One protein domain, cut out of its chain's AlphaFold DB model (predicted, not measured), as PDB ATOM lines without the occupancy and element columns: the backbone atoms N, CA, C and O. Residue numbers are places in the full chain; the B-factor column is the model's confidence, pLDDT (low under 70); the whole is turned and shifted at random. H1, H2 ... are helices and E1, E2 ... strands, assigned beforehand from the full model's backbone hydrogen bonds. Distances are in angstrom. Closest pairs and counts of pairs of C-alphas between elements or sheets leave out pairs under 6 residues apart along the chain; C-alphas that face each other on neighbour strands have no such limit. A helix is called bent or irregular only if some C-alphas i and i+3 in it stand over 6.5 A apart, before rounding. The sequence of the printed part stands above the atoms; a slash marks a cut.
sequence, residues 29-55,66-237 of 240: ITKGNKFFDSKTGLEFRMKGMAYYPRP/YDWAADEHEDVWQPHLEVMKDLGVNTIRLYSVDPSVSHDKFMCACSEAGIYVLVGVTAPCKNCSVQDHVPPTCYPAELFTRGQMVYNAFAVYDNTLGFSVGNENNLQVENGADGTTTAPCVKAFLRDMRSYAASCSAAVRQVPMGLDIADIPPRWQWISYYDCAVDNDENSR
ATOM      1  N   ILE A  29      -6.179  31.736 -16.969       95.12
ATOM      2  CA  ILE A  29      -5.540  33.029 -16.713       95.12
ATOM      3  C   ILE A  29      -4.019  32.900 -16.752       95.12
ATOM      4  O   ILE A  29      -3.464  31.839 -16.462       95.12
ATOM      5  N   THR A  30      -3.333  33.993 -17.066       94.31
ATOM      6  CA  THR A  30      -1.870  34.078 -17.025       94.31
ATOM      7  C   THR A  30      -1.394  34.604 -15.669       94.31
ATOM      8  O   THR A  30      -1.996  35.499 -15.072       94.31
ATOM      9  N   LYS A  31      -0.303  34.037 -15.144       92.62
ATOM     10  CA  LYS A  31       0.457  34.600 -14.013       92.62
ATOM     11  C   LYS A  31       1.944  34.416 -14.280       92.62
ATOM     12  O   LYS A  31       2.437  33.287 -14.299       92.62
ATOM     13  N   GLY A  32       2.662  35.520 -14.468       90.38
ATOM     14  CA  GLY A  32       4.039  35.460 -14.956       90.38
ATOM     15  C   GLY A  32       4.084  34.744 -16.307       90.38
ATOM     16  O   GLY A  32       3.305  35.062 -17.194       90.38
ATOM     17  N   ASN A  33       4.942  33.737 -16.440       89.88
ATOM     18  CA  ASN A  33       5.154  32.986 -17.683       89.88
ATOM     19  C   ASN A  33       4.371  31.658 -17.762       89.88
ATOM     20  O   ASN A  33       4.843  30.692 -18.367       89.88
ATOM     21  N   LYS A  34       3.228  31.557 -17.073       95.56
ATOM     22  CA  LYS A  34       2.448  30.317 -16.943       95.56
ATOM     23  C   LYS A  34       0.947  30.572 -17.002       95.56
ATOM     24  O   LYS A  34       0.468  31.627 -16.587       95.56
ATOM     25  N   PHE A  35       0.225  29.546 -17.439       97.50
ATOM     26  CA  PHE A  35      -1.230  29.501 -17.476       97.50
ATOM     27  C   PHE A  35      -1.789  28.716 -16.287       97.50
ATOM     28  O   PHE A  35      -1.202  27.717 -15.869       97.50
ATOM     29  N   PHE A  36      -2.935  29.145 -15.764       97.62
ATOM     30  CA  PHE A  36      -3.596  28.527 -14.615       97.62
ATOM     31  C   PHE A  36      -5.108  28.490 -14.797       97.62
ATOM     32  O   PHE A  36      -5.701  29.449 -15.287       97.62
ATOM     33  N   ASP A  37      -5.734  27.414 -14.338       97.50
ATOM     34  CA  ASP A  37      -7.187  27.340 -14.195       97.50
ATOM     35  C   ASP A  37      -7.653  28.326 -13.110       97.50
ATOM     36  O   ASP A  37      -7.145  28.321 -11.984       97.50
ATOM     37  N   SER A  38      -8.601  29.202 -13.449       96.31
ATOM     38  CA  SER A  38      -9.052  30.280 -12.557       96.31
ATOM     39  C   SER A  38      -9.800  29.806 -11.308       96.31
ATOM     40  O   SER A  38      -9.814  30.537 -10.315       96.31
ATOM     41  N   LYS A  39     -10.393  28.606 -11.317       95.56
ATOM     42  CA  LYS A  39     -11.146  28.057 -10.177       95.56
ATOM     43  C   LYS A  39     -10.271  27.170  -9.296       95.56
ATOM     44  O   LYS A  39     -10.316  27.288  -8.075       95.56
ATOM     45  N   THR A  40      -9.476  26.287  -9.894       96.56
ATOM     46  CA  THR A  40      -8.650  25.314  -9.156       96.56
ATOM     47  C   THR A  40      -7.260  25.845  -8.812       96.56
ATOM     48  O   THR A  40      -6.633  25.357  -7.873       96.56
ATOM     49  N   GLY A  41      -6.759  26.830  -9.563       96.75
ATOM     50  CA  GLY A  41      -5.402  27.357  -9.426       96.75
ATOM     51  C   GLY A  41      -4.303  26.415  -9.926       96.75
ATOM     52  O   GLY A  41      -3.124  26.731  -9.756       96.75
ATOM     53  N   LEU A  42      -4.654  25.273 -10.526       97.75
ATOM     54  CA  LEU A  42      -3.691  24.331 -11.093       97.75
ATOM     55  C   LEU A  42      -3.075  24.891 -12.378       97.75
ATOM     56  O   LEU A  42      -3.734  25.596 -13.141       97.75
ATOM     57  N   GLU A  43      -1.803  24.564 -12.621       97.94
ATOM     58  CA  GLU A  43      -1.121  24.946 -13.861       97.94
ATOM     59  C   GLU A  43      -1.791  24.263 -15.061       97.94
ATOM     60  O   GLU A  43      -1.908  23.036 -15.112       97.94
ATOM     61  N   PHE A  44      -2.196  25.062 -16.045       98.38
ATOM     62  CA  PHE A  44      -2.748  24.583 -17.302       98.38
ATOM     63  C   PHE A  44      -1.619  24.352 -18.308       98.38
ATOM     64  O   PHE A  44      -0.773  25.217 -18.544       98.38
ATOM     65  N   ARG A  45      -1.597  23.165 -18.918       97.56
ATOM     66  CA  ARG A  45      -0.631  22.792 -19.957       97.56
ATOM     67  C   ARG A  45      -1.382  22.484 -21.242       97.56
ATOM     68  O   ARG A  45      -2.214  21.578 -21.263       97.56
ATOM     69  N   MET A  46      -1.055  23.217 -22.302       97.75
ATOM     70  CA  MET A  46      -1.636  23.004 -23.623       97.75
ATOM     71  C   MET A  46      -1.203  21.649 -24.194       97.75
ATOM     72  O   MET A  46      -0.014  21.353 -24.312       97.75
ATOM     73  N   LYS A  47      -2.189  20.844 -24.576       98.12
ATOM     74  CA  LYS A  47      -2.101  19.668 -25.445       98.12
ATOM     75  C   LYS A  47      -2.884  20.025 -26.700       98.12
ATOM     76  O   LYS A  47      -4.076  19.740 -26.810       98.12
ATOM     77  N   GLY A  48      -2.218  20.798 -27.552       97.12
ATOM     78  CA  GLY A  48      -2.863  21.547 -28.620       97.12
ATOM     79  C   GLY A  48      -2.921  20.819 -29.959       97.12
ATOM     80  O   GLY A  48      -2.034  20.027 -30.278       97.12
ATOM     81  N   MET A  49      -3.921  21.161 -30.771       97.31
ATOM     82  CA  MET A  49      -3.989  20.828 -32.194       97.31
ATOM     83  C   MET A  49      -4.329  22.077 -33.019       97.31
ATOM     84  O   MET A  49      -5.172  22.886 -32.638       97.31
ATOM     85  N   ALA A  50      -3.668  22.252 -34.162       96.25
ATOM     86  CA  ALA A  50      -4.070  23.250 -35.148       96.25
ATOM     87  C   ALA A  50      -5.355  22.785 -35.847       96.25
ATOM     88  O   ALA A  50      -5.389  21.664 -36.352       96.25
ATOM     89  N   TYR A  51      -6.380  23.634 -35.914       95.25
ATOM     90  CA  TYR A  51      -7.615  23.330 -36.632       95.25
ATOM     91  C   TYR A  51      -7.813  24.307 -37.781       95.25
ATOM     92  O   TYR A  51      -8.143  25.478 -37.602       95.25
ATOM     93  N   TYR A  52      -7.532  23.803 -38.977       90.69
ATOM     94  CA  TYR A  52      -7.661  24.527 -40.230       90.69
ATOM     95  C   TYR A  52      -7.837  23.505 -41.362       90.69
ATOM     96  O   TYR A  52      -6.896  23.244 -42.123       90.69
ATOM     97  N   PRO A  53      -8.987  22.804 -41.397       89.69
ATOM     98  CA  PRO A  53      -9.208  21.756 -42.377       89.69
ATOM     99  C   PRO A  53      -9.201  22.351 -43.786       89.69
ATOM    100  O   PRO A  53      -9.675  23.457 -44.032       89.69
ATOM    101  N   ARG A  54      -8.615  21.607 -44.722       86.94
ATOM    102  CA  ARG A  54      -8.581  21.957 -46.140       86.94
ATOM    103  C   ARG A  54      -9.037  20.747 -46.940       86.94
ATOM    104  O   ARG A  54      -8.382  19.706 -46.857       86.94
ATOM    105  N   PRO A  55     -10.159  20.842 -47.669       85.94
ATOM    106  CA  PRO A  55     -10.582  19.777 -48.562       85.94
ATOM    107  C   PRO A  55      -9.484  19.459 -49.579       85.94
ATOM    108  O   PRO A  55      -8.874  20.355 -50.149       85.94
ATOM    109  N   TYR A  66     -10.715  30.140 -44.954       90.44
ATOM    110  CA  TYR A  66     -12.095  29.756 -44.679       90.44
ATOM    111  C   TYR A  66     -12.320  29.451 -43.197       90.44
ATOM    112  O   TYR A  66     -11.486  28.802 -42.558       90.44
ATOM    113  N   ASP A  67     -13.433  29.932 -42.652       94.69
ATOM    114  CA  ASP A  67     -13.801  29.730 -41.254       94.69
ATOM    115  C   ASP A  67     -14.606  28.441 -41.073       94.69
ATOM    116  O   ASP A  67     -15.831  28.427 -41.083       94.69
ATOM    117  N   TRP A  68     -13.895  27.337 -40.870       94.50
ATOM    118  CA  TRP A  68     -14.507  26.038 -40.589       94.50
ATOM    119  C   TRP A  68     -15.013  25.874 -39.153       94.50
ATOM    120  O   TRP A  68     -15.511  24.799 -38.823       94.50
ATOM    121  N   ALA A  69     -14.840  26.875 -38.288       97.25
ATOM    122  CA  ALA A  69     -15.359  26.855 -36.924       97.25
ATOM    123  C   ALA A  69     -16.745  27.511 -36.820       97.25
ATOM    124  O   ALA A  69     -17.355  27.454 -35.757       97.25
ATOM    125  N   ALA A  70     -17.251  28.123 -37.895       97.81
ATOM    126  CA  ALA A  70     -18.591  28.692 -37.919       97.81
ATOM    127  C   ALA A  70     -19.675  27.625 -37.674       97.81
ATOM    128  O   ALA A  70     -19.553  26.459 -38.068       97.81
ATOM    129  N   ASP A  71     -20.781  28.037 -37.056       98.44
ATOM    130  CA  ASP A  71     -21.891  27.152 -36.676       98.44
ATOM    131  C   ASP A  71     -22.571  26.457 -37.863       98.44
ATOM    132  O   ASP A  71     -23.208  25.417 -37.695       98.44
ATOM    133  N   GLU A  72     -22.454  27.021 -39.067       97.56
ATOM    134  CA  GLU A  72     -22.980  26.419 -40.295       97.56
ATOM    135  C   GLU A  72     -22.210  25.167 -40.742       97.56
ATOM    136  O   GLU A  72     -22.728  24.394 -41.544       97.56
ATOM    137  N   HIS A  73     -21.009  24.937 -40.199       96.00
ATOM    138  CA  HIS A  73     -20.150  23.788 -40.504       96.00
ATOM    139  C   HIS A  73     -20.153  22.720 -39.407       96.00
ATOM    140  O   HIS A  73     -19.205  21.940 -39.294       96.00
ATOM    141  N   GLU A  74     -21.202  22.689 -38.583       98.00
ATOM    142  CA  GLU A  74     -21.361  21.737 -37.475       98.00
ATOM    143  C   GLU A  74     -21.159  20.281 -37.894       98.00
ATOM    144  O   GLU A  74     -20.435  19.540 -37.232       98.00
ATOM    145  N   ASP A  75     -21.700  19.892 -39.044       96.75
ATOM    146  CA  ASP A  75     -21.550  18.555 -39.616       96.75
ATOM    147  C   ASP A  75     -20.095  18.189 -39.958       96.75
ATOM    148  O   ASP A  75     -19.743  17.007 -39.986       96.75
ATOM    149  N   VAL A  76     -19.238  19.189 -40.176       94.62
ATOM    150  CA  VAL A  76     -17.807  19.015 -40.439       94.62
ATOM    151  C   VAL A  76     -17.008  18.974 -39.143       94.62
ATOM    152  O   VAL A  76     -16.195  18.068 -38.955       94.62
ATOM    153  N   TRP A  77     -17.178  19.955 -38.253       97.12
ATOM    154  CA  TRP A  77     -16.305  20.077 -37.083       97.12
ATOM    155  C   TRP A  77     -16.711  19.179 -35.914       97.12
ATOM    156  O   TRP A  77     -15.833  18.771 -35.151       97.12
ATOM    157  N   GLN A  78     -17.987  18.812 -35.776       97.94
ATOM    158  CA  GLN A  78     -18.455  18.020 -34.634       97.94
ATOM    159  C   GLN A  78     -17.780  16.637 -34.555       97.94
ATOM    160  O   GLN A  78     -17.219  16.331 -33.499       97.94
ATOM    161  N   PRO A  79     -17.692  15.837 -35.641       97.81
ATOM    162  CA  PRO A  79     -16.972  14.560 -35.603       97.81
ATOM    163  C   PRO A  79     -15.473  14.725 -35.311       97.81
ATOM    164  O   PRO A  79     -14.850  13.868 -34.684       97.81
ATOM    165  N   HIS A  80     -14.866  15.836 -35.744       97.31
ATOM    166  CA  HIS A  80     -13.460  16.119 -35.454       97.31
ATOM    167  C   HIS A  80     -13.234  16.384 -33.961       97.31
ATOM    168  O   HIS A  80     -12.245  15.898 -33.408       97.31
ATOM    169  N   LEU A  81     -14.141  17.111 -33.297       97.75
ATOM    170  CA  LEU A  81     -14.051  17.372 -31.857       97.75
ATOM    171  C   LEU A  81     -14.178  16.089 -31.025       97.75
ATOM    172  O   LEU A  81     -13.469  15.955 -30.029       97.75
ATOM    173  N   GLU A  82     -15.004  15.125 -31.444       96.75
ATOM    174  CA  GLU A  82     -15.088  13.807 -30.793       96.75
ATOM    175  C   GLU A  82     -13.738  13.079 -30.835       96.75
ATOM    176  O   GLU A  82     -13.222  12.650 -29.802       96.75
ATOM    177  N   VAL A  83     -13.103  13.033 -32.009       98.00
ATOM    178  CA  VAL A  83     -11.773  12.427 -32.171       98.00
ATOM    179  C   VAL A  83     -10.716  13.169 -31.348       98.00
ATOM    180  O   VAL A  83      -9.876  12.547 -30.699       98.00
ATOM    181  N   MET A  84     -10.738  14.503 -31.343       97.88
ATOM    182  CA  MET A  84      -9.801  15.305 -30.550       97.88
ATOM    183  C   MET A  84      -9.962  15.061 -29.048       97.88
ATOM    184  O   MET A  84      -8.959  14.952 -28.335       97.88
ATOM    185  N   LYS A  85     -11.203  14.923 -28.573       96.62
ATOM    186  CA  LYS A  85     -11.510  14.571 -27.185       96.62
ATOM    187  C   LYS A  85     -10.940  13.201 -26.822       96.62
ATOM    188  O   LYS A  85     -10.272  13.086 -25.795       96.62
ATOM    189  N   ASP A  86     -11.116  12.198 -27.681       97.62
ATOM    190  CA  ASP A  86     -10.564  10.850 -27.478       97.62
ATOM    191  C   ASP A  86      -9.026  10.839 -27.450       97.62
ATOM    192  O   ASP A  86      -8.411  10.088 -26.689       97.62
ATOM    193  N   LEU A  87      -8.386  11.718 -28.224       97.94
ATOM    194  CA  LEU A  87      -6.932  11.926 -28.201       97.94
ATOM    195  C   LEU A  87      -6.443  12.701 -26.963       97.94
ATOM    196  O   LEU A  87      -5.235  12.785 -26.726       97.94
ATOM    197  N   GLY A  88      -7.350  13.268 -26.165       97.94
ATOM    198  CA  GLY A  88      -7.021  14.079 -24.994       97.94
ATOM    199  C   GLY A  88      -6.490  15.473 -25.335       97.94
ATOM    200  O   GLY A  88      -5.720  16.042 -24.550       97.94
ATOM    201  N   VAL A  89      -6.868  16.012 -26.500       98.62
ATOM    202  CA  VAL A  89      -6.642  17.417 -26.863       98.62
ATOM    203  C   VAL A  89      -7.416  18.297 -25.887       98.62
ATOM    204  O   VAL A  89      -8.574  18.031 -25.587       98.62
ATOM    205  N   ASN A  90      -6.780  19.359 -25.394       98.44
ATOM    206  CA  ASN A  90      -7.431  20.355 -24.534       98.44
ATOM    207  C   ASN A  90      -7.315  21.779 -25.092       98.44
ATOM    208  O   ASN A  90      -7.708  22.741 -24.436       98.44
ATOM    209  N   THR A  91      -6.709  21.949 -26.268       98.75
ATOM    210  CA  THR A  91      -6.557  23.255 -26.909       98.75
ATOM    211  C   THR A  91      -6.627  23.115 -28.425       98.75
ATOM    212  O   THR A  91      -5.954  22.266 -29.004       98.75
ATOM    213  N   ILE A  92      -7.393  23.976 -29.080       98.50
ATOM    214  CA  ILE A  92      -7.407  24.128 -30.534       98.50
ATOM    215  C   ILE A  92      -6.849  25.502 -30.899       98.50
ATOM    216  O   ILE A  92      -7.176  26.487 -30.244       98.50
ATOM    217  N   ARG A  93      -6.027  25.585 -31.950       98.06
ATOM    218  CA  ARG A  93      -5.628  26.860 -32.568       98.06
ATOM    219  C   ARG A  93      -6.397  27.087 -33.865       98.06
ATOM    220  O   ARG A  93      -6.249  26.288 -34.792       98.06
ATOM    221  N   LEU A  94      -7.152  28.182 -33.935       97.56
ATOM    222  CA  LEU A  94      -7.829  28.656 -35.145       97.56
ATOM    223  C   LEU A  94      -6.974  29.707 -35.858       97.56
ATOM    224  O   LEU A  94      -6.383  30.573 -35.215       97.56
ATOM    225  N   TYR A  95      -6.924  29.633 -37.187       93.12
ATOM    226  CA  TYR A  95      -6.091  30.505 -38.033       93.12
ATOM    227  C   TYR A  95      -6.902  31.504 -38.858       93.12
ATOM    228  O   TYR A  95      -6.356  32.498 -39.327       93.12
ATOM    229  N   SER A  96      -8.184  31.216 -39.064       89.38
ATOM    230  CA  SER A  96      -9.116  32.061 -39.794       89.38
ATOM    231  C   SER A  96     -10.465  31.971 -39.112       89.38
ATOM    232  O   SER A  96     -10.971  30.869 -38.913       89.38
ATOM    233  N   VAL A  97     -11.011  33.129 -38.767       96.62
ATOM    234  CA  VAL A  97     -12.370  33.283 -38.256       96.62
ATOM    235  C   VAL A  97     -13.040  34.448 -38.978       96.62
ATOM    236  O   VAL A  97     -12.392  35.465 -39.263       96.62
ATOM    237  N   ASP A  98     -14.321  34.323 -39.283       96.12
ATOM    238  CA  ASP A  98     -15.166  35.414 -39.744       96.12
ATOM    239  C   ASP A  98     -15.956  35.956 -38.544       96.12
ATOM    240  O   ASP A  98     -16.930  35.346 -38.119       96.12
ATOM    241  N   PRO A  99     -15.583  37.114 -37.975       96.31
ATOM    242  CA  PRO A  99     -16.260  37.642 -36.794       96.31
ATOM    243  C   PRO A  99     -17.691  38.148 -37.063       96.31
ATOM    244  O   PRO A  99     -18.305  38.716 -36.161       96.31
ATOM    245  N   SER A 100     -18.207  38.027 -38.291       96.38
ATOM    246  CA  SER A 100     -19.582  38.395 -38.644       96.38
ATOM    247  C   SER A 100     -20.586  37.241 -38.556       96.38
ATOM    248  O   SER A 100     -21.792  37.493 -38.629       96.38
ATOM    249  N   VAL A 101     -20.116  36.004 -38.369       97.94
ATOM    250  CA  VAL A 101     -20.958  34.808 -38.205       97.94
ATOM    251  C   VAL A 101     -20.886  34.262 -36.777       97.94
ATOM    252  O   VAL A 101     -20.084  34.720 -35.967       97.94
ATOM    253  N   SER A 102     -21.774  33.320 -36.451       98.31
ATOM    254  CA  SER A 102     -21.857  32.711 -35.119       98.31
ATOM    255  C   SER A 102     -20.885  31.541 -34.956       98.31
ATOM    256  O   SER A 102     -20.748  30.717 -35.866       98.31
ATOM    257  N   HIS A 103     -20.303  31.434 -33.760       98.56
ATOM    258  CA  HIS A 103     -19.458  30.319 -33.307       98.56
ATOM    259  C   HIS A 103     -19.983  29.683 -32.017       98.56
ATOM    260  O   HIS A 103     -19.269  28.911 -31.374       98.56
ATOM    261  N   ASP A 104     -21.205  30.023 -31.605       98.44
ATOM    262  CA  ASP A 104     -21.783  29.584 -30.337       98.44
ATOM    263  C   ASP A 104     -21.790  28.059 -30.216       98.44
ATOM    264  O   ASP A 104     -21.387  27.528 -29.178       98.44
ATOM    265  N   LYS A 105     -22.193  27.334 -31.265       98.62
ATOM    266  CA  LYS A 105     -22.233  25.865 -31.234       98.62
ATOM    267  C   LYS A 105     -20.834  25.276 -31.159       98.62
ATOM    268  O   LYS A 105     -20.604  24.374 -30.354       98.62
ATOM    269  N   PHE A 106     -19.899  25.796 -31.954       98.62
ATOM    270  CA  PHE A 106     -18.513  25.323 -31.947       98.62
ATOM    271  C   PHE A 106     -17.854  25.539 -30.580       98.62
ATOM    272  O   PHE A 106     -17.244  24.622 -30.021       98.62
ATOM    273  N   MET A 107     -18.011  26.733 -30.006       98.56
ATOM    274  CA  MET A 107     -17.437  27.090 -28.709       98.56
ATOM    275  C   MET A 107     -18.096  26.317 -27.561       98.56
ATOM    276  O   MET A 107     -17.370  25.837 -26.682       98.56
ATOM    277  N   CYS A 108     -19.423  26.114 -27.598       98.06
ATOM    278  CA  CYS A 108     -20.146  25.223 -26.679       98.06
ATOM    279  C   CYS A 108     -19.579  23.800 -26.732       98.06
ATOM    280  O   CYS A 108     -19.168  23.263 -25.703       98.06
ATOM    281  N   ALA A 109     -19.500  23.207 -27.925       98.12
ATOM    282  CA  ALA A 109     -19.025  21.838 -28.105       98.12
ATOM    283  C   ALA A 109     -17.562  21.671 -27.663       98.12
ATOM    284  O   ALA A 109     -17.215  20.682 -27.013       98.12
ATOM    285  N   CYS A 110     -16.702  22.658 -27.940       98.44
ATOM    286  CA  CYS A 110     -15.338  22.681 -27.412       98.44
ATOM    287  C   CYS A 110     -15.333  22.701 -25.877       98.44
ATOM    288  O   CYS A 110     -14.619  21.915 -25.257       98.44
ATOM    289  N   SER A 111     -16.154  23.549 -25.249       98.00
ATOM    290  CA  SER A 111     -16.255  23.625 -23.787       98.00
ATOM    291  C   SER A 111     -16.714  22.294 -23.175       98.00
ATOM    292  O   SER A 111     -16.071  21.783 -22.259       98.00
ATOM    293  N   GLU A 112     -17.756  21.666 -23.728       96.50
ATOM    294  CA  GLU A 112     -18.246  20.342 -23.306       96.50
ATOM    295  C   GLU A 112     -17.204  19.224 -23.489       96.50
ATOM    296  O   GLU A 112     -17.185  18.229 -22.752       96.50
ATOM    297  N   ALA A 113     -16.313  19.377 -24.468       97.19
ATOM    298  CA  ALA A 113     -15.202  18.467 -24.710       97.19
ATOM    299  C   ALA A 113     -13.980  18.722 -23.810       97.19
ATOM    300  O   ALA A 113     -13.063  17.901 -23.811       97.19
ATOM    301  N   GLY A 114     -13.948  19.803 -23.022       97.19
ATOM    302  CA  GLY A 114     -12.761  20.173 -22.244       97.19
ATOM    303  C   GLY A 114     -11.683  20.899 -23.057       97.19
ATOM    304  O   GLY A 114     -10.511  20.882 -22.676       97.19
ATOM    305  N   ILE A 115     -12.063  21.504 -24.182       98.69
ATOM    306  CA  ILE A 115     -11.174  22.136 -25.155       98.69
ATOM    307  C   ILE A 115     -11.285  23.663 -25.071       98.69
ATOM    308  O   ILE A 115     -12.360  24.252 -25.212       98.69
ATOM    309  N   TYR A 116     -10.131  24.303 -24.897       98.75
ATOM    310  CA  TYR A 116      -9.964  25.746 -25.031       98.75
ATOM    311  C   TYR A 116      -9.560  26.134 -26.457       98.75
ATOM    312  O   TYR A 116      -8.979  25.332 -27.184       98.75
ATOM    313  N   VAL A 117      -9.814  27.376 -26.860       98.69
ATOM    314  CA  VAL A 117      -9.554  27.847 -28.227       98.69
ATOM    315  C   VAL A 117      -8.603  29.040 -28.221       98.69
ATOM    316  O   VAL A 117      -8.892  30.071 -27.619       98.69
ATOM    317  N   LEU A 118      -7.459  28.907 -28.891       98.56
ATOM    318  CA  LEU A 118      -6.538  30.000 -29.191       98.56
ATOM    319  C   LEU A 118      -6.885  30.564 -30.572       98.56
ATOM    320  O   LEU A 118      -6.797  29.857 -31.579       98.56
ATOM    321  N   VAL A 119      -7.307  31.825 -30.616       98.50
ATOM    322  CA  VAL A 119      -7.900  32.444 -31.807       98.50
ATOM    323  C   VAL A 119      -6.880  33.349 -32.490       98.50
ATOM    324  O   VAL A 119      -6.398  34.317 -31.901       98.50
ATOM    325  N   GLY A 120      -6.552  33.056 -33.746       97.62
ATOM    326  CA  GLY A 120      -5.818  33.974 -34.610       97.62
ATOM    327  C   GLY A 120      -6.685  35.173 -34.989       97.62
ATOM    328  O   GLY A 120      -7.756  35.020 -35.570       97.62
ATOM    329  N   VAL A 121      -6.223  36.377 -34.666       97.75
ATOM    330  CA  VAL A 121      -6.912  37.627 -35.011       97.75
ATOM    331  C   VAL A 121      -6.699  37.977 -36.485       97.75
ATOM    332  O   VAL A 121      -7.614  38.419 -37.192       97.75
ATOM    333  N   THR A 122      -5.472  37.768 -36.956       95.19
ATOM    334  CA  THR A 122      -5.098  37.983 -38.353       95.19
ATOM    335  C   THR A 122      -5.665  36.897 -39.252       95.19
ATOM    336  O   THR A 122      -5.902  35.782 -38.802       95.19
ATOM    337  N   ALA A 123      -5.815  37.202 -40.535       91.94
ATOM    338  CA  ALA A 123      -6.318  36.262 -41.528       91.94
ATOM    339  C   ALA A 123      -5.672  36.516 -42.902       91.94
ATOM    340  O   ALA A 123      -5.331  37.667 -43.189       91.94
ATOM    341  N   PRO A 124      -5.517  35.496 -43.767       87.88
ATOM    342  CA  PRO A 124      -5.142  35.665 -45.176       87.88
ATOM    343  C   PRO A 124      -6.218  36.384 -46.021       87.88
ATOM    344  O   PRO A 124      -6.780  35.835 -46.966       87.88
ATOM    345  N   CYS A 125      -6.486  37.652 -45.700       87.38
ATOM    346  CA  CYS A 125      -7.290  38.585 -46.486       87.38
ATOM    347  C   CYS A 125      -6.630  39.971 -46.565       87.38
ATOM    348  O   CYS A 125      -5.716  40.303 -45.808       87.38
ATOM    349  N   LYS A 126      -7.087  40.796 -47.516       90.31
ATOM    350  CA  LYS A 126      -6.554  42.149 -47.722       90.31
ATOM    351  C   LYS A 126      -6.670  42.973 -46.435       90.31
ATOM    352  O   LYS A 126      -7.757  43.091 -45.884       90.31
ATOM    353  N   ASN A 127      -5.559  43.573 -46.004       93.56
ATOM    354  CA  ASN A 127      -5.456  44.405 -44.796       93.56
ATOM    355  C   ASN A 127      -5.841  43.685 -43.483       93.56
ATOM    356  O   ASN A 127      -6.030  44.337 -42.461       93.56
ATOM    357  N   CYS A 128      -5.914  42.350 -43.478       94.56
ATOM    358  CA  CYS A 128      -6.254  41.537 -42.305       94.56
ATOM    359  C   CYS A 128      -5.027  41.048 -41.520       94.56
ATOM    360  O   CYS A 128      -5.144  40.192 -40.643       94.56
ATOM    361  N   SER A 129      -3.845  41.574 -41.831       94.94
ATOM    362  CA  SER A 129      -2.587  41.295 -41.143       94.94
ATOM    363  C   SER A 129      -1.650  42.493 -41.261       94.94
ATOM    364  O   SER A 129      -1.857  43.376 -42.101       94.94
ATOM    365  N   VAL A 130      -0.589  42.509 -40.451       95.38
ATOM    366  CA  VAL A 130       0.538  43.427 -40.666       95.38
ATOM    367  C   VAL A 130       1.124  43.165 -42.052       95.38
ATOM    368  O   VAL A 130       1.359  42.013 -42.422       95.38
ATOM    369  N   GLN A 131       1.301  44.233 -42.822       92.19
ATOM    370  CA  GLN A 131       1.806  44.194 -44.190       92.19
ATOM    371  C   GLN A 131       3.328  44.297 -44.202       92.19
ATOM    372  O   GLN A 131       3.928  44.896 -43.311       92.19
ATOM    373  N   ASP A 132       3.942  43.761 -45.249       89.56
ATOM    374  CA  ASP A 132       5.389  43.790 -45.432       89.56
ATOM    375  C   ASP A 132       5.880  45.155 -45.956       89.56
ATOM    376  O   ASP A 132       6.352  45.315 -47.080       89.56
ATOM    377  N   HIS A 133       5.671  46.197 -45.156       90.88
ATOM    378  CA  HIS A 133       6.025  47.581 -45.461       90.88
ATOM    379  C   HIS A 133       6.787  48.212 -44.294       90.88
ATOM    380  O   HIS A 133       6.735  47.744 -43.159       90.88
ATOM    381  N   VAL A 134       7.477  49.323 -44.540       91.00
ATOM    382  CA  VAL A 134       8.115  50.076 -43.454       91.00
ATOM    383  C   VAL A 134       7.064  50.757 -42.562       91.00
ATOM    384  O   VAL A 134       6.070  51.300 -43.073       91.00
ATOM    385  N   PRO A 135       7.257  50.783 -41.230       93.44
ATOM    386  CA  PRO A 135       6.415  51.567 -40.340       93.44
ATOM    387  C   PRO A 135       6.333  53.044 -40.768       93.44
ATOM    388  O   PRO A 135       7.326  53.606 -41.235       93.44
ATOM    389  N   PRO A 136       5.167  53.698 -40.600       92.62
ATOM    390  CA  PRO A 136       3.944  53.165 -39.987       92.62
ATOM    391  C   PRO A 136       3.015  52.425 -40.967       92.62
ATOM    392  O   PRO A 136       1.983  51.907 -40.556       92.62
ATOM    393  N   THR A 137       3.350  52.360 -42.259       93.00
ATOM    394  CA  THR A 137       2.428  51.879 -43.308       93.00
ATOM    395  C   THR A 137       2.125  50.378 -43.261       93.00
ATOM    396  O   THR A 137       1.149  49.939 -43.863       93.00
ATOM    397  N   CYS A 138       2.906  49.593 -42.511       94.12
ATOM    398  CA  CYS A 138       2.655  48.166 -42.301       94.12
ATOM    399  C   CYS A 138       1.439  47.840 -41.425       94.12
ATOM    400  O   CYS A 138       1.016  46.686 -41.397       94.12
ATOM    401  N   TYR A 139       0.870  48.816 -40.715       96.50
ATOM    402  CA  TYR A 139      -0.285  48.617 -39.841       96.50
ATOM    403  C   TYR A 139      -1.504  49.377 -40.386       96.50
ATOM    404  O   TYR A 139      -1.682  50.559 -40.084       96.50
ATOM    405  N   PRO A 140      -2.337  48.729 -41.222       96.19
ATOM    406  CA  PRO A 140      -3.541  49.350 -41.764       96.19
ATOM    407  C   PRO A 140      -4.628  49.494 -40.687       96.19
ATOM    408  O   PRO A 140      -4.755  48.647 -39.802       96.19
ATOM    409  N   ALA A 141      -5.454  50.538 -40.780       96.31
ATOM    410  CA  ALA A 141      -6.523  50.793 -39.808       96.31
ATOM    411  C   ALA A 141      -7.580  49.670 -39.790       96.31
ATOM    412  O   ALA A 141      -8.131  49.342 -38.739       96.31
ATOM    413  N   GLU A 142      -7.818  49.038 -40.937       97.44
ATOM    414  CA  GLU A 142      -8.754  47.923 -41.091       97.44
ATOM    415  C   GLU A 142      -8.336  46.693 -40.279       97.44
ATOM    416  O   GLU A 142      -9.204  45.956 -39.813       97.44
ATOM    417  N   LEU A 143      -7.030  46.498 -40.043       98.00
ATOM    418  CA  LEU A 143      -6.543  45.430 -39.169       98.00
ATOM    419  C   LEU A 143      -7.012  45.653 -37.730       98.00
ATOM    420  O   LEU A 143      -7.455  44.709 -37.079       98.00
ATOM    421  N   PHE A 144      -6.960  46.895 -37.241       98.31
ATOM    422  CA  PHE A 144      -7.442  47.205 -35.900       98.31
ATOM    423  C   PHE A 144      -8.951  46.989 -35.791       98.31
ATOM    424  O   PHE A 144      -9.404  46.310 -34.872       98.31
ATOM    425  N   THR A 145      -9.724  47.470 -36.770       98.12
ATOM    426  CA  THR A 145     -11.175  47.234 -36.819       98.12
ATOM    427  C   THR A 145     -11.505  45.744 -36.824       98.12
ATOM    428  O   THR A 145     -12.339  45.299 -36.037       98.12
ATOM    429  N   ARG A 146     -10.813  44.944 -37.647       97.56
ATOM    430  CA  ARG A 146     -10.959  43.484 -37.635       97.56
ATOM    431  C   ARG A 146     -10.635  42.909 -36.260       97.56
ATOM    432  O   ARG A 146     -11.391  42.080 -35.761       97.56
ATOM    433  N   GLY A 147      -9.535  43.342 -35.652       98.12
ATOM    434  CA  GLY A 147      -9.124  42.888 -34.331       98.12
ATOM    435  C   GLY A 147     -10.198  43.111 -33.276       98.12
ATOM    436  O   GLY A 147     -10.547  42.179 -32.553       98.12
ATOM    437  N   GLN A 148     -10.803  44.298 -33.255       98.31
ATOM    438  CA  GLN A 148     -11.923  44.616 -32.366       98.31
ATOM    439  C   GLN A 148     -13.121  43.686 -32.594       98.31
ATOM    440  O   GLN A 148     -13.706  43.197 -31.630       98.31
ATOM    441  N   MET A 149     -13.469  43.403 -33.855       97.94
ATOM    442  CA  MET A 149     -14.564  42.485 -34.188       97.94
ATOM    443  C   MET A 149     -14.282  41.059 -33.696       97.94
ATOM    444  O   MET A 149     -15.135  40.470 -33.040       97.94
ATOM    445  N   VAL A 150     -13.082  40.525 -33.951       98.31
ATOM    446  CA  VAL A 150     -12.685  39.182 -33.489       98.31
ATOM    447  C   VAL A 150     -12.652  39.109 -31.964       98.31
ATOM    448  O   VAL A 150     -13.166  38.156 -31.383       98.31
ATOM    449  N   TYR A 151     -12.098  40.124 -31.296       98.31
ATOM    450  CA  TYR A 151     -12.078  40.166 -29.836       98.31
ATOM    451  C   TYR A 151     -13.497  40.145 -29.263       98.31
ATOM    452  O   TYR A 151     -13.785  39.328 -28.396       98.31
ATOM    453  N   ASN A 152     -14.407  40.968 -29.785       97.12
ATOM    454  CA  ASN A 152     -15.786  41.011 -29.298       97.12
ATOM    455  C   ASN A 152     -16.552  39.712 -29.563       97.12
ATOM    456  O   ASN A 152     -17.338  39.304 -28.712       97.12
ATOM    457  N   ALA A 153     -16.314  39.062 -30.705       97.56
ATOM    458  CA  ALA A 153     -16.957  37.796 -31.045       97.56
ATOM    459  C   ALA A 153     -16.511  36.651 -30.121       97.56
ATOM    460  O   ALA A 153     -17.334  35.831 -29.742       97.56
ATOM    461  N   PHE A 154     -15.237  36.608 -29.710       98.38
ATOM    462  CA  PHE A 154     -14.686  35.449 -28.992       98.38
ATOM    463  C   PHE A 154     -14.380  35.683 -27.504       98.38
ATOM    464  O   PHE A 154     -14.305  34.720 -26.740       98.38
ATOM    465  N   ALA A 155     -14.201  36.921 -27.035       97.56
ATOM    466  CA  ALA A 155     -13.868  37.199 -25.629       97.56
ATOM    467  C   ALA A 155     -15.033  36.926 -24.661       97.56
ATOM    468  O   ALA A 155     -14.830  36.885 -23.447       97.56
ATOM    469  N   VAL A 156     -16.239  36.730 -25.201       95.62
ATOM    470  CA  VAL A 156     -17.444  36.350 -24.457       95.62
ATOM    471  C   VAL A 156     -17.411  34.899 -23.968       95.62
ATOM    472  O   VAL A 156     -18.106  34.583 -23.007       95.62
ATOM    473  N   TYR A 157     -16.603  34.029 -24.584       97.12
ATOM    474  CA  TYR A 157     -16.521  32.619 -24.204       97.12
ATOM    475  C   TYR A 157     -15.425  32.377 -23.157       97.12
ATOM    476  O   TYR A 157     -14.261  32.788 -23.302       97.12
ATOM    477  N   ASP A 158     -15.773  31.644 -22.101       97.19
ATOM    478  CA  ASP A 158     -14.838  31.299 -21.026       97.19
ATOM    479  C   ASP A 158     -13.693  30.403 -21.511       97.19
ATOM    480  O   ASP A 158     -12.559  30.526 -21.038       97.19
ATOM    481  N   ASN A 159     -13.954  29.555 -22.511       98.12
ATOM    482  CA  ASN A 159     -12.961  28.664 -23.098       98.12
ATOM    483  C   ASN A 159     -12.099  29.314 -24.198       98.12
ATOM    484  O   ASN A 159     -11.259  28.630 -24.783       98.12
ATOM    485  N   THR A 160     -12.208  30.620 -24.457       98.44
ATOM    486  CA  THR A 160     -11.223  31.326 -25.299       98.44
ATOM    487  C   THR A 160      -9.889  31.436 -24.552       98.44
ATOM    488  O   THR A 160      -9.743  32.208 -23.608       98.44
ATOM    489  N   LEU A 161      -8.879  30.666 -24.942       98.50
ATOM    490  CA  LEU A 161      -7.592  30.624 -24.245       98.50
ATOM    491  C   LEU A 161      -6.815  31.938 -24.369       98.50
ATOM    492  O   LEU A 161      -6.246  32.411 -23.390       98.50
ATOM    493  N   GLY A 162      -6.771  32.491 -25.579       98.25
ATOM    494  CA  GLY A 162      -5.899  33.603 -25.939       98.25
ATOM    495  C   GLY A 162      -6.123  34.074 -27.374       98.25
ATOM    496  O   GLY A 162      -6.646  33.322 -28.198       98.25
ATOM    497  N   PHE A 163      -5.691  35.300 -27.671       98.50
ATOM    498  CA  PHE A 163      -5.723  35.885 -29.015       98.50
ATOM    499  C   PHE A 163      -4.328  36.097 -29.590       98.50
ATOM    500  O   PHE A 163      -3.531  36.853 -29.030       98.50
ATOM    501  N   SER A 164      -4.032  35.460 -30.719       98.06
ATOM    502  CA  SER A 164      -2.782  35.708 -31.432       98.06
ATOM    503  C   SER A 164      -2.945  36.866 -32.412       98.06
ATOM    504  O   SER A 164      -3.747  36.790 -33.346       98.06
ATOM    505  N   VAL A 165      -2.186  37.942 -32.211       97.69
ATOM    506  CA  VAL A 165      -2.232  39.150 -33.055       97.69
ATOM    507  C   VAL A 165      -1.276  39.092 -34.250       97.69
ATOM    508  O   VAL A 165      -1.237  40.020 -35.055       97.69
ATOM    509  N   GLY A 166      -0.502  38.017 -34.384       95.06
ATOM    510  CA  GLY A 166       0.445  37.843 -35.479       95.06
ATOM    511  C   GLY A 166       0.875  36.392 -35.622       95.06
ATOM    512  O   GLY A 166       1.043  35.691 -34.630       95.06
ATOM    513  N   ASN A 167       1.058  35.947 -36.862       94.56
ATOM    514  CA  ASN A 167       1.558  34.617 -37.175       94.56
ATOM    515  C   ASN A 167       2.782  34.734 -38.077       94.56
ATOM    516  O   ASN A 167       2.652  35.043 -39.259       94.56
ATOM    517  N   GLU A 168       3.948  34.452 -37.507       94.19
ATOM    518  CA  GLU A 168       5.222  34.323 -38.210       94.19
ATOM    519  C   GLU A 168       5.591  35.558 -39.043       94.19
ATOM    520  O   GLU A 168       6.204  35.459 -40.103       94.19
ATOM    521  N   ASN A 169       5.262  36.758 -38.551       92.00
ATOM    522  CA  ASN A 169       5.612  38.016 -39.222       92.00
ATOM    523  C   ASN A 169       7.121  38.158 -39.464       92.00
ATOM    524  O   ASN A 169       7.537  38.878 -40.366       92.00
ATOM    525  N   ASN A 170       7.943  37.432 -38.704       92.19
ATOM    526  CA  ASN A 170       9.380  37.380 -38.907       92.19
ATOM    527  C   ASN A 170       9.827  36.655 -40.199       92.19
ATOM    528  O   ASN A 170      11.012  36.706 -40.518       92.19
ATOM    529  N   LEU A 171       8.912  36.015 -40.943       91.00
ATOM    530  CA  LEU A 171       9.143  35.429 -42.275       91.00
ATOM    531  C   LEU A 171       8.804  36.371 -43.444       91.00
ATOM    532  O   LEU A 171       9.020  35.996 -44.594       91.00
ATOM    533  N   GLN A 172       8.254  37.561 -43.185       86.62
ATOM    534  CA  GLN A 172       7.871  38.502 -44.244       86.62
ATOM    535  C   GLN A 172       9.102  38.976 -45.032       86.62
ATOM    536  O   GLN A 172      10.092  39.381 -44.425       86.62
ATOM    537  N   VAL A 173       9.036  38.856 -46.367       79.31
ATOM    538  CA  VAL A 173      10.107  39.216 -47.323       79.31
ATOM    539  C   VAL A 173       9.584  39.631 -48.717       79.31
ATOM    540  O   VAL A 173      10.370  39.844 -49.640       79.31
ATOM    541  N   GLU A 174       8.266  39.673 -48.923       71.62
ATOM    542  CA  GLU A 174       7.633  39.803 -50.246       71.62
ATOM    543  C   GLU A 174       7.669  41.225 -50.826       71.62
ATOM    544  O   GLU A 174       7.795  41.391 -52.038       71.62
ATOM    545  N   ASN A 175       7.567  42.258 -49.991       69.00
ATOM    546  CA  ASN A 175       7.419  43.656 -50.405       69.00
ATOM    547  C   ASN A 175       8.591  44.541 -49.943       69.00
ATOM    548  O   ASN A 175       8.469  45.765 -49.854       69.00
ATOM    549  N   GLY A 176       9.757  43.924 -49.722       60.97
ATOM    550  CA  GLY A 176      11.041  44.610 -49.547       60.97
ATOM    551  C   GLY A 176      11.364  45.043 -48.118       60.97
ATOM    552  O   GLY A 176      12.422  45.636 -47.903       60.97
ATOM    553  N   ALA A 177      10.492  44.744 -47.157       63.97
ATOM    554  CA  ALA A 177      10.833  44.737 -45.743       63.97
ATOM    555  C   ALA A 177      11.187  43.303 -45.309       63.97
ATOM    556  O   ALA A 177      10.964  42.334 -46.033       63.97
ATOM    557  N   ASP A 178      11.849  43.186 -44.162       78.50
ATOM    558  CA  ASP A 178      12.076  41.905 -43.505       78.50
ATOM    559  C   ASP A 178      11.306  41.847 -42.181       78.50
ATOM    560  O   ASP A 178      10.796  42.853 -41.674       78.50
ATOM    561  N   GLY A 179      11.271  40.668 -41.570       79.62
ATOM    562  CA  GLY A 179      10.636  40.454 -40.276       79.62
ATOM    563  C   GLY A 179      11.047  41.420 -39.157       79.62
ATOM    564  O   GLY A 179      10.262  41.690 -38.248       79.62
ATOM    565  N   THR A 180      12.271  41.957 -39.193       88.62
ATOM    566  CA  THR A 180      12.721  42.946 -38.197       88.62
ATOM    567  C   THR A 180      12.141  44.329 -38.470       88.62
ATOM    568  O   THR A 180      11.839  45.071 -37.536       88.62
ATOM    569  N   THR A 181      11.927  44.648 -39.745       90.69
ATOM    570  CA  THR A 181      11.372  45.916 -40.214       90.69
ATOM    571  C   THR A 181       9.901  46.071 -39.824       90.69
ATOM    572  O   THR A 181       9.489  47.166 -39.440       90.69
ATOM    573  N   THR A 182       9.111  44.993 -39.863       93.12
ATOM    574  CA  THR A 182       7.664  45.031 -39.564       93.12
ATOM    575  C   THR A 182       7.325  44.802 -38.088       93.12
ATOM    576  O   THR A 182       6.216  45.132 -37.657       93.12
ATOM    577  N   ALA A 183       8.274  44.322 -37.277       94.62
ATOM    578  CA  ALA A 183       8.076  44.055 -35.848       94.62
ATOM    579  C   ALA A 183       7.484  45.242 -35.044       94.62
ATOM    580  O   ALA A 183       6.602  45.000 -34.211       94.62
ATOM    581  N   PRO A 184       7.846  46.520 -35.307       95.56
ATOM    582  CA  PRO A 184       7.195  47.662 -34.662       95.56
ATOM    583  C   PRO A 184       5.689  47.758 -34.936       95.56
ATOM    584  O   PRO A 184       4.937  48.130 -34.038       95.56
ATOM    585  N   CYS A 185       5.227  47.393 -36.137       96.81
ATOM    586  CA  CYS A 185       3.800  47.367 -36.471       96.81
ATOM    587  C   CYS A 185       3.063  46.239 -35.742       96.81
ATOM    588  O   CYS A 185       1.971  46.468 -35.227       96.81
ATOM    589  N   VAL A 186       3.664  45.048 -35.629       97.12
ATOM    590  CA  VAL A 186       3.086  43.935 -34.851       97.12
ATOM    591  C   VAL A 186       2.953  44.325 -33.377       97.12
ATOM    592  O   VAL A 186       1.904  44.121 -32.769       97.12
ATOM    593  N   LYS A 187       3.989  44.953 -32.808       97.31
ATOM    594  CA  LYS A 187       3.979  45.413 -31.413       97.31
ATOM    595  C   LYS A 187       2.973  46.546 -31.175       97.31
ATOM    596  O   LYS A 187       2.314  46.560 -30.139       97.31
ATOM    597  N   ALA A 188       2.820  47.464 -32.131       98.00
ATOM    598  CA  ALA A 188       1.791  48.502 -32.079       98.00
ATOM    599  C   ALA A 188       0.377  47.899 -32.130       98.00
ATOM    600  O   ALA A 188      -0.465  48.271 -31.317       98.00
ATOM    601  N   PHE A 189       0.140  46.925 -33.013       98.44
ATOM    602  CA  PHE A 189      -1.145  46.232 -33.091       98.44
ATOM    603  C   PHE A 189      -1.467  45.474 -31.794       98.44
ATOM    604  O   PHE A 189      -2.570  45.618 -31.270       98.44
ATOM    605  N   LEU A 190      -0.497  44.754 -31.216       98.56
ATOM    606  CA  LEU A 190      -0.633  44.113 -29.902       98.56
ATOM    607  C   LEU A 190      -1.039  45.114 -28.813       98.56
ATOM    608  O   LEU A 190      -2.012  44.888 -28.095       98.56
ATOM    609  N   ARG A 191      -0.314  46.235 -28.719       98.50
ATOM    610  CA  ARG A 191      -0.581  47.299 -27.744       98.50
ATOM    611  C   ARG A 191      -1.992  47.847 -27.880       98.50
ATOM    612  O   ARG A 191      -2.695  47.988 -26.878       98.50
ATOM    613  N   ASP A 192      -2.406  48.163 -29.100       98.56
ATOM    614  CA  ASP A 192      -3.715  48.760 -29.354       98.56
ATOM    615  C   ASP A 192      -4.840  47.759 -29.059       98.56
ATOM    616  O   ASP A 192      -5.841  48.125 -28.445       98.56
ATOM    617  N   MET A 193      -4.647  46.482 -29.399       98.56
ATOM    618  CA  MET A 193      -5.579  45.397 -29.076       98.56
ATOM    619  C   MET A 193      -5.726  45.174 -27.570       98.56
ATOM    620  O   MET A 193      -6.851  45.090 -27.074       98.56
ATOM    621  N   ARG A 194      -4.620  45.148 -26.817       97.94
ATOM    622  CA  ARG A 194      -4.660  45.029 -25.348       97.94
ATOM    623  C   ARG A 194      -5.272  46.269 -24.693       97.94
ATOM    624  O   ARG A 194      -6.067  46.145 -23.765       97.94
ATOM    625  N   SER A 195      -4.999  47.458 -25.231       98.06
ATOM    626  CA  SER A 195      -5.637  48.705 -24.784       98.06
ATOM    627  C   SER A 195      -7.148  48.698 -25.042       98.06
ATOM    628  O   SER A 195      -7.928  49.112 -24.182       98.06
ATOM    629  N   TYR A 196      -7.577  48.186 -26.198       98.12
ATOM    630  CA  TYR A 196      -8.990  48.000 -26.514       98.12
ATOM    631  C   TYR A 196      -9.653  47.001 -25.561       98.12
ATOM    632  O   TYR A 196     -10.667  47.335 -24.949       98.12
ATOM    633  N   ALA A 197      -9.046  45.832 -25.352       97.62
ATOM    634  CA  ALA A 197      -9.531  44.828 -24.408       97.62
ATOM    635  C   ALA A 197      -9.718  45.402 -22.996       97.62
ATOM    636  O   ALA A 197     -10.779  45.218 -22.393       97.62
ATOM    637  N   ALA A 198      -8.749  46.182 -22.505       96.56
ATOM    638  CA  ALA A 198      -8.835  46.857 -21.212       96.56
ATOM    639  C   ALA A 198     -10.024  47.831 -21.138       96.56
ATOM    640  O   ALA A 198     -10.728  47.879 -20.123       96.56
ATOM    641  N   SER A 199     -10.302  48.562 -22.224       97.12
ATOM    642  CA  SER A 199     -11.466  49.456 -22.317       97.12
ATOM    643  C   SER A 199     -12.808  48.711 -22.266       97.12
ATOM    644  O   SER A 199     -13.813  49.275 -21.837       97.12
ATOM    645  N   CYS A 200     -12.816  47.427 -22.633       95.50
ATOM    646  CA  CYS A 200     -13.990  46.555 -22.629       95.50
ATOM    647  C   CYS A 200     -14.149  45.727 -21.340       95.50
ATOM    648  O   CYS A 200     -15.077  44.924 -21.248       95.50
ATOM    649  N   SER A 201     -13.294  45.921 -20.330       93.31
ATOM    650  CA  SER A 201     -13.238  45.094 -19.107       93.31
ATOM    651  C   SER A 201     -14.521  45.045 -18.270       93.31
ATOM    652  O   SER A 201     -14.695  44.126 -17.472       93.31
ATOM    653  N   ALA A 202     -15.437  45.998 -18.458       92.44
ATOM    654  CA  ALA A 202     -16.755  45.982 -17.825       92.44
ATOM    655  C   ALA A 202     -17.781  45.085 -18.547       92.44
ATOM    656  O   ALA A 202     -18.818  44.774 -17.966       92.44
ATOM    657  N   ALA A 203     -17.525  44.709 -19.805       91.56
ATOM    658  CA  ALA A 203     -18.457  43.981 -20.667       91.56
ATOM    659  C   ALA A 203     -17.992  42.558 -20.996       91.56
ATOM    660  O   ALA A 203     -18.823  41.659 -21.092       91.56
ATOM    661  N   VAL A 204     -16.684  42.346 -21.162       91.38
ATOM    662  CA  VAL A 204     -16.101  41.041 -21.510       91.38
ATOM    663  C   VAL A 204     -14.841  40.754 -20.702       91.38
ATOM    664  O   VAL A 204     -14.174  41.657 -20.181       91.38
ATOM    665  N   ARG A 205     -14.502  39.466 -20.599       91.19
ATOM    666  CA  ARG A 205     -13.309  39.001 -19.892       91.19
ATOM    667  C   ARG A 205     -12.034  39.549 -20.533       91.19
ATOM    668  O   ARG A 205     -11.896  39.633 -21.750       91.19
ATOM    669  N   GLN A 206     -11.044  39.826 -19.688       94.12
ATOM    670  CA  GLN A 206      -9.672  40.060 -20.130       94.12
ATOM    671  C   GLN A 206      -9.033  38.729 -20.538       94.12
ATOM    672  O   GLN A 206      -8.730  37.879 -19.698       94.12
ATOM    673  N   VAL A 207      -8.907  38.533 -21.846       97.19
ATOM    674  CA  VAL A 207      -8.307  37.347 -22.457       97.19
ATOM    675  C   VAL A 207      -6.869  37.694 -22.833       97.19
ATOM    676  O   VAL A 207      -6.676  38.750 -23.441       97.19
ATOM    677  N   PRO A 208      -5.874  36.855 -22.497       96.75
ATOM    678  CA  PRO A 208      -4.489  37.168 -22.807       96.75
ATOM    679  C   PRO A 208      -4.272  37.286 -24.319       96.75
ATOM    680  O   PRO A 208      -4.932  36.607 -25.116       96.75
ATOM    681  N   MET A 209      -3.316  38.123 -24.707       97.81
ATOM    682  CA  MET A 209      -2.923  38.358 -26.091       97.81
ATOM    683  C   MET A 209      -1.418  38.207 -26.281       97.81
ATOM    684  O   MET A 209      -0.603  38.664 -25.479       97.81
ATOM    685  N   GLY A 210      -1.048  37.600 -27.392       96.88
ATOM    686  CA  GLY A 210       0.330  37.310 -27.745       96.88
ATOM    687  C   GLY A 210       0.432  37.109 -29.241       96.88
ATOM    688  O   GLY A 210      -0.396  37.604 -30.005       96.88
ATOM    689  N   LEU A 211       1.467  36.412 -29.675       96.50
ATOM    690  CA  LEU A 211       1.748  36.212 -31.087       96.50
ATOM    691  C   LEU A 211       2.544  34.934 -31.304       96.50
ATOM    692  O   LEU A 211       3.182  34.416 -30.389       96.50
ATOM    693  N   ASP A 212       2.528  34.459 -32.539       94.94
ATOM    694  CA  ASP A 212       3.265  33.285 -32.977       94.94
ATOM    695  C   ASP A 212       4.433  33.727 -33.860       94.94
ATOM    696  O   ASP A 212       4.282  34.568 -34.748       94.94
ATOM    697  N   ILE A 213       5.618  33.174 -33.616       93.75
ATOM    698  CA  ILE A 213       6.869  33.571 -34.268       93.75
ATOM    699  C   ILE A 213       7.520  32.328 -34.866       93.75
ATOM    700  O   ILE A 213       7.630  31.303 -34.192       93.75
ATOM    701  N   ALA A 214       7.981  32.429 -36.115       95.00
ATOM    702  CA  ALA A 214       8.685  31.335 -36.769       95.00
ATOM    703  C   ALA A 214      10.036  31.096 -36.100       95.00
ATOM    704  O   ALA A 214      10.673  32.026 -35.589       95.00
ATOM    705  N   ASP A 215      10.512  29.858 -36.165       94.38
ATOM    706  CA  ASP A 215      11.753  29.453 -35.517       94.38
ATOM    707  C   ASP A 215      13.020  29.950 -36.251       94.38
ATOM    708  O   ASP A 215      13.732  29.183 -36.900       94.38
ATOM    709  N   ILE A 216      13.305  31.253 -36.150       91.06
ATOM    710  CA  ILE A 216      14.425  31.923 -36.830       91.06
ATOM    711  C   ILE A 216      15.506  32.335 -35.813       91.06
ATOM    712  O   ILE A 216      15.263  33.203 -34.967       91.06
ATOM    713  N   PRO A 217      16.726  31.765 -35.880       92.00
ATOM    714  CA  PRO A 217      17.847  32.195 -35.048       92.00
ATOM    715  C   PRO A 217      18.327  33.633 -35.352       92.00
ATOM    716  O   PRO A 217      18.376  34.014 -36.518       92.00
ATOM    717  N   PRO A 218      18.779  34.400 -34.338       93.38
ATOM    718  CA  PRO A 218      18.796  34.041 -32.924       93.38
ATOM    719  C   PRO A 218      17.429  34.256 -32.244       93.38
ATOM    720  O   PRO A 218      16.956  35.379 -32.108       93.38
ATOM    721  N   ARG A 219      16.837  33.175 -31.711       92.62
ATOM    722  CA  ARG A 219      15.490  33.174 -31.096       92.62
ATOM    723  C   ARG A 219      15.306  34.228 -30.000       92.62
ATOM    724  O   ARG A 219      14.235  34.812 -29.874       92.62
ATOM    725  N   TRP A 220      16.355  34.462 -29.208       94.44
ATOM    726  CA  TRP A 220      16.307  35.386 -28.075       94.44
ATOM    727  C   TRP A 220      15.961  36.814 -28.504       94.44
ATOM    728  O   TRP A 220      15.304  37.513 -27.746       94.44
ATOM    729  N   GLN A 221      16.338  37.233 -29.717       94.31
ATOM    730  CA  GLN A 221      16.052  38.580 -30.206       94.31
ATOM    731  C   GLN A 221      14.543  38.818 -30.321       94.31
ATOM    732  O   GLN A 221      14.050  39.846 -29.863       94.31
ATOM    733  N   TRP A 222      13.808  37.856 -30.882       94.19
ATOM    734  CA  TRP A 222      12.356  37.948 -31.029       94.19
ATOM    735  C   TRP A 222      11.655  37.924 -29.672       94.19
ATOM    736  O   TRP A 222      10.829  38.789 -29.394       94.19
ATOM    737  N   ILE A 223      12.047  36.990 -28.799       92.69
ATOM    738  CA  ILE A 223      11.483  36.862 -27.449       92.69
ATOM    739  C   ILE A 223      11.701  38.159 -26.658       92.69
ATOM    740  O   ILE A 223      10.753  38.733 -26.131       92.69
ATOM    741  N   SER A 224      12.938  38.669 -26.624       94.62
ATOM    742  CA  SER A 224      13.266  39.905 -25.907       94.62
ATOM    743  C   SER A 224      12.564  41.130 -26.488       94.62
ATOM    744  O   SER A 224      12.182  42.022 -25.733       94.62
ATOM    745  N   TYR A 225      12.368  41.194 -27.806       95.75
ATOM    746  CA  TYR A 225      11.667  42.313 -28.434       95.75
ATOM    747  C   TYR A 225      10.188  42.367 -28.029       95.75
ATOM    748  O   TYR A 225       9.679  43.435 -27.674       95.75
ATOM    749  N   TYR A 226       9.492  41.228 -28.047       96.06
ATOM    750  CA  TYR A 226       8.069  41.180 -27.704       96.06
ATOM    751  C   TYR A 226       7.799  41.200 -26.192       96.06
ATOM    752  O   TYR A 226       6.737  41.678 -25.802       96.06
ATOM    753  N   ASP A 227       8.767  40.830 -25.347       94.50
ATOM    754  CA  ASP A 227       8.693  41.012 -23.885       94.50
ATOM    755  C   ASP A 227       9.082  42.433 -23.421       94.50
ATOM    756  O   ASP A 227       8.699  42.867 -22.342       94.50
ATOM    757  N   CYS A 228       9.821  43.217 -24.209       93.94
ATOM    758  CA  CYS A 228      10.212  44.571 -23.796       93.94
ATOM    759  C   CYS A 228       9.023  45.550 -23.825       93.94
ATOM    760  O   CYS A 228       8.366  45.674 -24.855       93.94
ATOM    761  N   ALA A 229       8.763  46.298 -22.749       94.75
ATOM    762  CA  ALA A 229       7.761  47.366 -22.768       94.75
ATOM    763  C   ALA A 229       8.285  48.622 -23.497       94.75
ATOM    764  O   ALA A 229       9.421  49.045 -23.286       94.75
ATOM    765  N   VAL A 230       7.447  49.244 -24.328       94.00
ATOM    766  CA  VAL A 230       7.716  50.544 -24.967       94.00
ATOM    767  C   VAL A 230       7.165  51.644 -24.072       94.00
ATOM    768  O   VAL A 230       6.009  51.571 -23.677       94.00
ATOM    769  N   ASP A 231       7.977  52.646 -23.732       94.00
ATOM    770  CA  ASP A 231       7.567  53.805 -22.920       94.00
ATOM    771  C   ASP A 231       6.877  53.446 -21.583       94.00
ATOM    772  O   ASP A 231       6.025  54.182 -21.089       94.00
ATOM    773  N   ASN A 232       7.264  52.313 -20.975       92.88
ATOM    774  CA  ASN A 232       6.627  51.711 -19.790       92.88
ATOM    775  C   ASN A 232       5.137  51.344 -19.971       92.88
ATOM    776  O   ASN A 232       4.416  51.191 -18.985       92.88
ATOM    777  N   ASP A 233       4.671  51.183 -21.209       96.06
ATOM    778  CA  ASP A 233       3.341  50.670 -21.517       96.06
ATOM    779  C   ASP A 233       3.346  49.136 -21.518       96.06
ATOM    780  O   ASP A 233       3.818  48.488 -22.460       96.06
ATOM    781  N   GLU A 234       2.792  48.546 -20.460       94.44
ATOM    782  CA  GLU A 234       2.686  47.094 -20.321       94.44
ATOM    783  C   GLU A 234       1.826  46.450 -21.411       94.44
ATOM    784  O   GLU A 234       2.069  45.286 -21.724       94.44
ATOM    785  N   ASN A 235       0.905  47.177 -22.062       96.50
ATOM    786  CA  ASN A 235       0.103  46.647 -23.175       96.50
ATOM    787  C   ASN A 235       0.965  46.292 -24.391       96.50
ATOM    788  O   ASN A 235       0.555  45.501 -25.232       96.50
ATOM    789  N   SER A 236       2.184  46.827 -24.483       96.44
ATOM    790  CA  SER A 236       3.114  46.510 -25.568       96.44
ATOM    791  C   SER A 236       3.857  45.174 -25.402       96.44
ATOM    792  O   SER A 236       4.571  44.762 -26.325       96.44
ATOM    793  N   ARG A 237       3.705  44.486 -24.259       95.75
ATOM    794  CA  ARG A 237       4.252  43.138 -24.038       95.75
ATOM    795  C   ARG A 237       3.308  42.045 -24.535       95.75
ATOM    796  O   ARG A 237       2.091  42.177 -24.407       95.75
TER     797      ARG A 237
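What this domain is: This is residues 29 to 55 and 66 to 237 of the 240 residues of an uncharacterized protein of Phytophthora parasitica (UniProt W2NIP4). A five-stranded parallel sheet, curled like part of a barrel, has four helices, H1 to H4, along its outside, with H1 and H2 side by side towards the E3 end and H3 and H4 towards the E7 end. A small hairpin, E1 and E2, lies off the end of the sheet where its strands begin, and H5 lies close to H4, off the sheet. The printed part has 199 residues, with named elements in the order E1 E2 E3 H1 E4 H2 E5 H3 E6 H4 E7 H5, and is of mixed class. It is compact, with a radius of gyration of the C-alphas of 16.9 A and spans of 44 by 40 by 36 A.

Where its parts are: E1, residues 29 to 31, begins at C-alpha 29 (-5.540, 33.029, -16.713); E2 is residues 34 to 37 and E3 48 to 51. H1, residues 71 to 86, 21.9 A, has a kink of 52 degrees near residue 78 and is irregular: C-alphas 72 and 75 are 8.0 A apart. E4 is residues 91 to 94, H2 104 to 113, E5 116 to 120 and H3 141 to 154, 20.5 A. E6, residues 160 to 167, 17.8 A, begins at C-alpha 160 (-11.223, 31.326, -25.299). H4, residues 179 to 199, 29.9 A, is irregular: C-alphas 181 and 184 are 7.2 A apart. E7 is residues 209 to 212; H5, residues 219 to 227, ends at C-alpha 227 (8.693, 41.012, -23.885).

How they stand to each other: The strongly twisted sheet runs E3, E4, E5, E6, E7, with N 49 and O 91 2.9 A apart, N 92 and O 116 2.8 A, N 161 and O 117 2.7 A, and N 212 and O 166 2.8 A, within hydrogen-bond range. H1, H3 and H4 on one face make two layers, helices over a sheet. H3 runs along the strands over E5 and E6, at a height of 9.9 A over the sheet; H4 runs along them over E7, at 9.0 A. H2 only grazes the sheet with residues 107 to 111. E4, H2, E5, then E5, H3, E6, then E6, H4, E7 are strand-helix-strand units, parallel neighbour strands joined through a helix, with right-handed crossovers. H1 and H2 touch at a shallow tilt of 9 degrees, the same way; their closest C-alphas, of Asp 71 and Lys 105, are 5.6 A apart. H4, with residues 189 to 197 alone, touches H3 at a steep tilt of 49 degrees; the closest C-alphas, of Gly 147 and Met 193, are 6.8 A apart. H5 is close to H4 but not clearly touching: the closest C-alphas, of Lys 187 and Tyr 226, are 7.0 A apart. In the hairpin of E1 and E2, N 36 and O 29 are 2.8 A apart. Every O i to N i+4 pair is within hydrogen-bond range in H2, H3 and H5, against 8 of 12 in H1 and 15 of 17 in H4.

The domain as a whole: The C-alphas farthest apart, of Thr 40 and Gly 176, are 48.9 A apart. Residues 56 to 65, in the link from E3 to H1, are not printed; C-alphas 55 and 66 are 10.8 A apart across the cut. The links E5 to H3 and E6 to H4 are long. The mean pLDDT of the printed part is 94.9, and residues 175 to 177 are under 70.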